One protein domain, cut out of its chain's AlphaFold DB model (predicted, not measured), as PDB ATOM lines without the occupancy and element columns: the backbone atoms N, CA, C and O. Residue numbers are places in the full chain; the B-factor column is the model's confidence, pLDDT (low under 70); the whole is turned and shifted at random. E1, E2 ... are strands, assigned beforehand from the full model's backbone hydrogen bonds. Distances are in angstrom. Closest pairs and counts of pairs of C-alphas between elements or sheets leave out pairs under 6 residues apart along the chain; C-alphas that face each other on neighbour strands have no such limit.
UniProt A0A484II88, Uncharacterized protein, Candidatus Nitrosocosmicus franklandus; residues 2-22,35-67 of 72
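Overview. This is residues 2 to 22 and 35 to 67 of the 72 residues of an uncharacterized protein of Candidatus Nitrosocosmicus franklandus (UniProt A0A484II88). This domain has little regular structure: it is an elongated piece made mostly of loops, with strand E2 running through its middle and strand E1 near it. Loops make the two ends, residues 35 to 40 at one and 48 to 52 at the other, and the last stretch folds back beside E2. The printed part has 54 residues, with no named helix and two named strands, E1 then E2, holding 14 residues; the class is all strand. It is only just loose, close to compact, with a radius of gyration of the C-alphas of 12.1 A and spans of 35 by 19 by 16 A.

Along the chain. Start at Glu 2 and pass residues 2 to 14, which hold no named element. Find C-alpha 15 at (-39.427, -18.922, 13.451); from there E1, residues 15 to 21, runs 18.5 A. Past the cut, E2, residues 41 to 47, runs 20.2 A to C-alpha 47 at (-41.562, -4.094, 12.643).

Arrangement. E1 and E2 are near each other, with 12 pairs of C-alphas within 10 A; each pairs with no named strand. Look at residues 44 to 45 of E2: residues 64 to 65 pair with them, antiparallel.

Size, cuts and confidence. The C-alphas of Cys 38 and Gly 51, the two farthest apart, are 35.9 A apart. Residues 23 to 34 are not printed, and C-alphas 22 and 35 are 28.4 A apart across this cut. Residues 48 to 67 hold no named element; within them, residues 50 to 51 have pLDDT under 70.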
ATOM      1  N   GLU A   2     -36.187 -16.078  -1.149       91.19
ATOM      2  CA  GLU A   2     -34.925 -16.470  -1.787       91.19
ATOM      3  C   GLU A   2     -33.797 -16.499  -0.744       91.19
ATOM      4  O   GLU A   2     -33.708 -15.604   0.102       91.19
ATOM      5  N   CYS A   3     -32.944 -17.528  -0.778       91.69
ATOM      6  CA  CYS A   3     -31.760 -17.591   0.077       91.69
ATOM      7  C   CYS A   3     -30.745 -16.518  -0.351       91.69
ATOM      8  O   CYS A   3     -30.298 -16.549  -1.495       91.69
ATOM      9  N   PRO A   4     -30.270 -15.636   0.545       89.81
ATOM     10  CA  PRO A   4     -29.254 -14.646   0.188       89.81
ATOM     11  C   PRO A   4     -27.879 -15.263  -0.125       89.81
ATOM     12  O   PRO A   4     -27.024 -14.565  -0.670       89.81
ATOM     13  N   THR A   5     -27.654 -16.536   0.229       91.69
ATOM     14  CA  THR A   5     -26.375 -17.227   0.022       91.69
ATOM     15  C   THR A   5     -26.363 -18.065  -1.253       91.69
ATOM     16  O   THR A   5     -25.512 -17.835  -2.109       91.69
ATOM     17  N   CYS A   6     -27.291 -19.016  -1.404       93.19
ATOM     18  CA  CYS A   6     -27.326 -19.924  -2.561       93.19
ATOM     19  C   CYS A   6     -28.353 -19.538  -3.636       93.19
ATOM     20  O   CYS A   6     -28.452 -20.230  -4.641       93.19
ATOM     21  N   LEU A   7     -29.119 -18.458  -3.429       92.50
ATOM     22  CA  LEU A   7     -30.135 -17.939  -4.359       92.50
ATOM     23  C   LEU A   7     -31.297 -18.901  -4.673       92.50
ATOM     24  O   LEU A   7     -32.119 -18.622  -5.540       92.50
ATOM     25  N   THR A   8     -31.426 -20.017  -3.949       94.69
ATOM     26  CA  THR A   8     -32.579 -20.911  -4.109       94.69
ATOM     27  C   THR A   8     -33.854 -20.243  -3.603       94.69
ATOM     28  O   THR A   8     -33.883 -19.682  -2.500       94.69
ATOM     29  N   GLN A   9     -34.929 -20.355  -4.382       94.12
ATOM     30  CA  GLN A   9     -36.277 -19.990  -3.966       94.12
ATOM     31  C   GLN A   9     -36.957 -21.131  -3.205       94.12
ATOM     32  O   GLN A   9     -36.915 -22.285  -3.621       94.12
ATOM     33  N   PHE A  10     -37.624 -20.804  -2.102       91.25
ATOM     34  CA  PHE A  10     -38.380 -21.762  -1.295       91.25
ATOM     35  C   PHE A  10     -39.536 -21.078  -0.549       91.25
ATOM     36  O   PHE A  10     -39.588 -19.847  -0.397       91.25
ATOM     37  N   HIS A  11     -40.480 -21.891  -0.069       90.88
ATOM     38  CA  HIS A  11     -41.558 -21.422   0.799       90.88
ATOM     39  C   HIS A  11     -41.010 -21.131   2.206       90.88
ATOM     40  O   HIS A  11     -40.399 -22.025   2.800       90.88
ATOM     41  N   PRO A  12     -41.194 -19.912   2.745       89.94
ATOM     42  CA  PRO A  12     -40.675 -19.574   4.060       89.94
ATOM     43  C   PRO A  12     -41.357 -20.404   5.150       89.94
ATOM     44  O   PRO A  12     -42.567 -20.608   5.134       89.94
ATOM     45  N   LYS A  13     -40.550 -20.881   6.094       90.88
ATOM     46  CA  LYS A  13     -40.966 -21.596   7.305       90.88
ATOM     47  C   LYS A  13     -40.142 -21.057   8.466       90.88
ATOM     48  O   LYS A  13     -39.332 -21.772   9.058       90.88
ATOM     49  N   MET A  14     -40.263 -19.753   8.702       92.56
ATOM     50  CA  MET A  14     -39.445 -19.076   9.701       92.56
ATOM     51  C   MET A  14     -39.984 -19.303  11.103       92.56
ATOM     52  O   MET A  14     -41.169 -19.531  11.311       92.56
ATOM     53  N   ASN A  15     -39.084 -19.204  12.069       93.81
ATOM     54  CA  ASN A  15     -39.427 -18.922  13.451       93.81
ATOM     55  C   ASN A  15     -39.307 -17.416  13.662       93.81
ATOM     56  O   ASN A  15     -38.503 -16.760  12.994       93.81
ATOM     57  N   ASN A  16     -40.070 -16.868  14.601       93.81
ATOM     58  CA  ASN A  16     -39.902 -15.486  15.012       93.81
ATOM     59  C   ASN A  16     -39.950 -15.332  16.533       93.81
ATOM     60  O   ASN A  16     -40.459 -16.185  17.259       93.81
ATOM     61  N   ALA A  17     -39.370 -14.239  17.013       93.25
ATOM     62  CA  ALA A  17     -39.402 -13.857  18.415       93.25
ATOM     63  C   ALA A  17     -39.423 -12.334  18.542       93.25
ATOM     64  O   ALA A  17     -38.842 -11.624  17.715       93.25
ATOM     65  N   ILE A  18     -40.077 -11.824  19.585       93.00
ATOM     66  CA  ILE A  18     -40.025 -10.400  19.909       93.00
ATOM     67  C   ILE A  18     -38.647 -10.057  20.486       93.00
ATOM     68  O   ILE A  18     -38.166 -10.700  21.414       93.00
ATOM     69  N   VAL A  19     -38.011  -9.032  19.925       93.56
ATOM     70  CA  VAL A  19     -36.718  -8.510  20.392       93.56
ATOM     71  C   VAL A  19     -36.925  -7.348  21.361       93.56
ATOM     72  O   VAL A  19     -36.142  -7.149  22.283       93.56
ATOM     73  N   GLY A  20     -37.988  -6.567  21.162       93.31
ATOM     74  CA  GLY A  20     -38.310  -5.419  22.000       93.31
ATOM     75  C   GLY A  20     -39.178  -4.412  21.260       93.31
ATOM     76  O   GLY A  20     -39.930  -4.776  20.357       93.31
ATOM     77  N   LYS A  21     -39.060  -3.135  21.631       93.94
ATOM     78  CA  LYS A  21     -39.775  -2.029  20.985       93.94
ATOM     79  C   LYS A  21     -38.811  -0.955  20.497       93.94
ATOM     80  O   LYS A  21     -37.826  -0.656  21.167       93.94
ATOM     81  N   ASN A  22     -39.105  -0.352  19.347       92.38
ATOM     82  CA  ASN A  22     -38.354   0.805  18.850       92.38
ATOM     83  C   ASN A  22     -38.802   2.117  19.533       92.38
ATOM     84  O   ASN A  22     -39.760   2.150  20.306       92.38
ATOM     85  N   CYS A  35     -31.647 -22.246   5.441       94.31
ATOM     86  CA  CYS A  35     -31.948 -22.527   4.045       94.31
ATOM     87  C   CYS A  35     -32.147 -24.042   3.863       94.31
ATOM     88  O   CYS A  35     -31.284 -24.795   4.302       94.31
ATOM     89  N   PRO A  36     -33.223 -24.505   3.199       95.69
ATOM     90  CA  PRO A  36     -33.439 -25.939   2.995       95.69
ATOM     91  C   PRO A  36     -32.408 -26.593   2.061       95.69
ATOM     92  O   PRO A  36     -32.285 -27.809   2.083       95.69
ATOM     93  N   GLU A  37     -31.677 -25.801   1.266       96.44
ATOM     94  CA  GLU A  37     -30.703 -26.319   0.293       96.44
ATOM     95  C   GLU A  37     -29.255 -26.247   0.782       96.44
ATOM     96  O   GLU A  37     -28.521 -27.224   0.700       96.44
ATOM     97  N   CYS A  38     -28.813 -25.077   1.254       95.19
ATOM     98  CA  CYS A  38     -27.413 -24.862   1.645       95.19
ATOM     99  C   CYS A  38     -27.197 -24.797   3.158       95.19
ATOM    100  O   CYS A  38     -26.086 -24.507   3.589       95.19
ATOM    101  N   GLU A  39     -28.258 -24.981   3.951       95.38
ATOM    102  CA  GLU A  39     -28.256 -24.943   5.424       95.38
ATOM    103  C   GLU A  39     -27.747 -23.635   6.060       95.38
ATOM    104  O   GLU A  39     -27.732 -23.500   7.282       95.38
ATOM    105  N   GLU A  40     -27.403 -22.618   5.266       95.12
ATOM    106  CA  GLU A  40     -26.984 -21.323   5.793       95.12
ATOM    107  C   GLU A  40     -28.135 -20.617   6.528       95.12
ATOM    108  O   GLU A  40     -29.294 -20.665   6.084       95.12
ATOM    109  N   PRO A  41     -27.834 -19.919   7.638       94.62
ATOM    110  CA  PRO A  41     -28.834 -19.201   8.403       94.62
ATOM    111  C   PRO A  41     -29.351 -17.992   7.624       94.62
ATOM    112  O   PRO A  41     -28.595 -17.150   7.136       94.62
ATOM    113  N   ILE A  42     -30.671 -17.872   7.578       94.31
ATOM    114  CA  ILE A  42     -31.385 -16.728   7.024       94.31
ATOM    115  C   ILE A  42     -32.032 -16.011   8.196       94.31
ATOM    116  O   ILE A  42     -32.912 -16.568   8.850       94.31
ATOM    117  N   VAL A  43     -31.586 -14.785   8.462       94.56
ATOM    118  CA  VAL A  43     -32.049 -13.968   9.587       94.56
ATOM    119  C   VAL A  43     -32.567 -12.637   9.057       94.56
ATOM    120  O   VAL A  43     -31.959 -12.043   8.167       94.56
ATOM    121  N   GLY A  44     -33.675 -12.148   9.600       94.38
ATOM    122  CA  GLY A  44     -34.229 -10.844   9.257       94.38
ATOM    123  C   GLY A  44     -34.928 -10.167  10.428       94.38
ATOM    124  O   GLY A  44     -35.166 -10.784  11.465       94.38
ATOM    125  N   ILE A  45     -35.259  -8.890  10.256       94.88
ATOM    126  CA  ILE A  45     -35.984  -8.084  11.243       94.88
ATOM    127  C   ILE A  45     -37.233  -7.491  10.589       94.88
ATOM    128  O   ILE A  45     -37.185  -7.037   9.443       94.88
ATOM    129  N   LYS A  46     -38.349  -7.480  11.321       93.62
ATOM    130  CA  LYS A  46     -39.617  -6.875  10.897       93.62
ATOM    131  C   LYS A  46     -40.214  -6.048  12.035       93.62
ATOM    132  O   LYS A  46     -40.189  -6.465  13.194       93.62
ATOM    133  N   GLU A  47     -40.737  -4.869  11.709       93.00
ATOM    134  CA  GLU A  47     -41.562  -4.094  12.643       93.00
ATOM    135  C   GLU A  47     -43.008  -4.608  12.580       93.00
ATOM    136  O   GLU A  47     -43.509  -4.910  11.497       93.00
ATOM    137  N   ALA A  48     -43.678  -4.698  13.726       89.25
ATOM    138  CA  ALA A  48     -45.096  -5.039  13.787       89.25
ATOM    139  C   ALA A  48     -45.955  -4.012  13.044       89.25
ATOM    140  O   ALA A  48     -45.691  -2.803  13.118       89.25
ATOM    141  N   MET A  49     -47.036  -4.465  12.405       81.00
ATOM    142  CA  MET A  49     -48.073  -3.536  11.972       81.00
ATOM    143  C   MET A  49     -48.870  -3.081  13.204       81.00
ATOM    144  O   MET A  49     -48.906  -3.746  14.241       81.00
ATOM    145  N   ARG A  50     -49.412  -1.858  13.155       69.69
ATOM    146  CA  ARG A  50     -49.942  -1.136  14.328       69.69
ATOM    147  C   ARG A  50     -50.833  -2.016  15.221       69.69
ATOM    148  O   ARG A  50     -51.947  -2.347  14.843       69.69
ATOM    149  N   GLY A  51     -50.363  -2.281  16.443       66.81
ATOM    150  CA  GLY A  51     -51.123  -2.984  17.483       66.81
ATOM    151  C   GLY A  51     -50.900  -4.497  17.544       66.81
ATOM    152  O   GLY A  51     -51.406  -5.132  18.466       66.81
ATOM    153  N   GLU A  52     -50.123  -5.079  16.630       75.75
ATOM    154  CA  GLU A  52     -49.854  -6.516  16.635       75.75
ATOM    155  C   GLU A  52     -48.905  -6.911  17.778       75.75
ATOM    156  O   GLU A  52     -47.793  -6.392  17.938       75.75
ATOM    157  N   ILE A  53     -49.373  -7.852  18.599       73.12
ATOM    158  CA  ILE A  53     -48.603  -8.488  19.681       73.12
ATOM    159  C   ILE A  53     -47.948  -9.784  19.176       73.12
ATOM    160  O   ILE A  53     -46.960 -10.248  19.738       73.12
ATOM    161  N   TYR A  54     -48.475 -10.339  18.086       76.50
ATOM    162  CA  TYR A  54     -48.009 -11.557  17.444       76.50
ATOM    163  C   TYR A  54     -47.892 -11.327  15.942       76.50
ATOM    164  O   TYR A  54     -48.761 -10.695  15.346       76.50
ATOM    165  N   MET A  55     -46.845 -11.882  15.341       82.38
ATOM    166  CA  MET A  55     -46.630 -11.856  13.903       82.38
ATOM    167  C   MET A  55     -46.655 -13.279  13.361       82.38
ATOM    168  O   MET A  55     -46.065 -14.175  13.967       82.38
ATOM    169  N   ASN A  56     -47.268 -13.489  12.197       84.56
ATOM    170  CA  ASN A  56     -47.205 -14.786  11.530       84.56
ATOM    171  C   ASN A  56     -45.739 -15.091  11.145       84.56
ATOM    172  O   ASN A  56     -45.133 -14.303  10.411       84.56
ATOM    173  N   PRO A  57     -45.156 -16.213  11.606       83.44
ATOM    174  CA  PRO A  57     -43.780 -16.571  11.276       83.44
ATOM    175  C   PRO A  57     -43.562 -16.799   9.775       83.44
ATOM    176  O   PRO A  57     -42.474 -16.558   9.271       83.44
ATOM    177  N   ASN A  58     -44.603 -17.183   9.031       84.31
ATOM    178  CA  ASN A  58     -44.516 -17.386   7.581       84.31
ATOM    179  C   ASN A  58     -44.760 -16.101   6.770       84.31
ATOM    180  O   ASN A  58     -44.568 -16.109   5.556       84.31
ATOM    181  N   ASP A  59     -45.176 -15.003   7.412       85.31
ATOM    182  CA  ASP A  59     -45.346 -13.714   6.744       85.31
ATOM    183  C   ASP A  59     -44.004 -12.978   6.643       85.31
ATOM    184  O   ASP A  59     -43.573 -12.242   7.541       85.31
ATOM    185  N   THR A  60     -43.360 -13.179   5.498       85.00
ATOM    186  CA  THR A  60     -42.060 -12.593   5.172       85.00
ATOM    187  C   THR A  60     -42.154 -11.274   4.413       85.00
ATOM    188  O   THR A  60     -41.118 -10.711   4.057       85.00
ATOM    189  N   ASP A  61     -43.356 -10.757   4.164       86.50
ATOM    190  CA  ASP A  61     -43.520  -9.507   3.426       86.50
ATOM    191  C   ASP A  61     -43.002  -8.337   4.265       86.50
ATOM    192  O   ASP A  61     -43.312  -8.208   5.448       86.50
ATOM    193  N   GLY A  62     -42.148  -7.495   3.681       85.31
ATOM    194  CA  GLY A  62     -41.489  -6.405   4.408       85.31
ATOM    195  C   GLY A  62     -40.398  -6.850   5.395       85.31
ATOM    196  O   GLY A  62     -39.900  -6.017   6.153       85.31
ATOM    197  N   LEU A  63     -40.005  -8.131   5.398       91.44
ATOM    198  CA  LEU A  63     -38.880  -8.612   6.198       91.44
ATOM    199  C   LEU A  63     -37.553  -8.067   5.649       91.44
ATOM    200  O   LEU A  63     -37.192  -8.310   4.496       91.44
ATOM    201  N   VAL A  64     -36.785  -7.386   6.498       93.56
ATOM    202  CA  VAL A  64     -35.444  -6.909   6.144       93.56
ATOM    203  C   VAL A  64     -34.431  -7.996   6.480       93.56
ATOM    204  O   VAL A  64     -34.136  -8.230   7.652       93.56
ATOM    205  N   LEU A  65     -33.897  -8.674   5.460       93.00
ATOM    206  CA  LEU A  65     -32.883  -9.715   5.645       93.00
ATOM    207  C   LEU A  65     -31.527  -9.112   6.029       93.00
ATOM    208  O   LEU A  65     -31.007  -8.227   5.348       93.00
ATOM    209  N   LEU A  66     -30.927  -9.648   7.089       90.75
ATOM    210  CA  LEU A  66     -29.575  -9.318   7.515       90.75
ATOM    211  C   LEU A  66     -28.585 -10.086   6.638       90.75
ATOM    212  O   LEU A  66     -28.601 -11.315   6.585       90.75
ATOM    213  N   ARG A  67     -27.716  -9.360   5.934       84.62
ATOM    214  CA  ARG A  67     -26.678  -9.950   5.083       84.62
ATOM    215  C   ARG A  67     -25.326  -9.787   5.764       84.62
ATOM    216  O   ARG A  67     -25.033  -8.716   6.288       84.62
TER     217      ARG A  67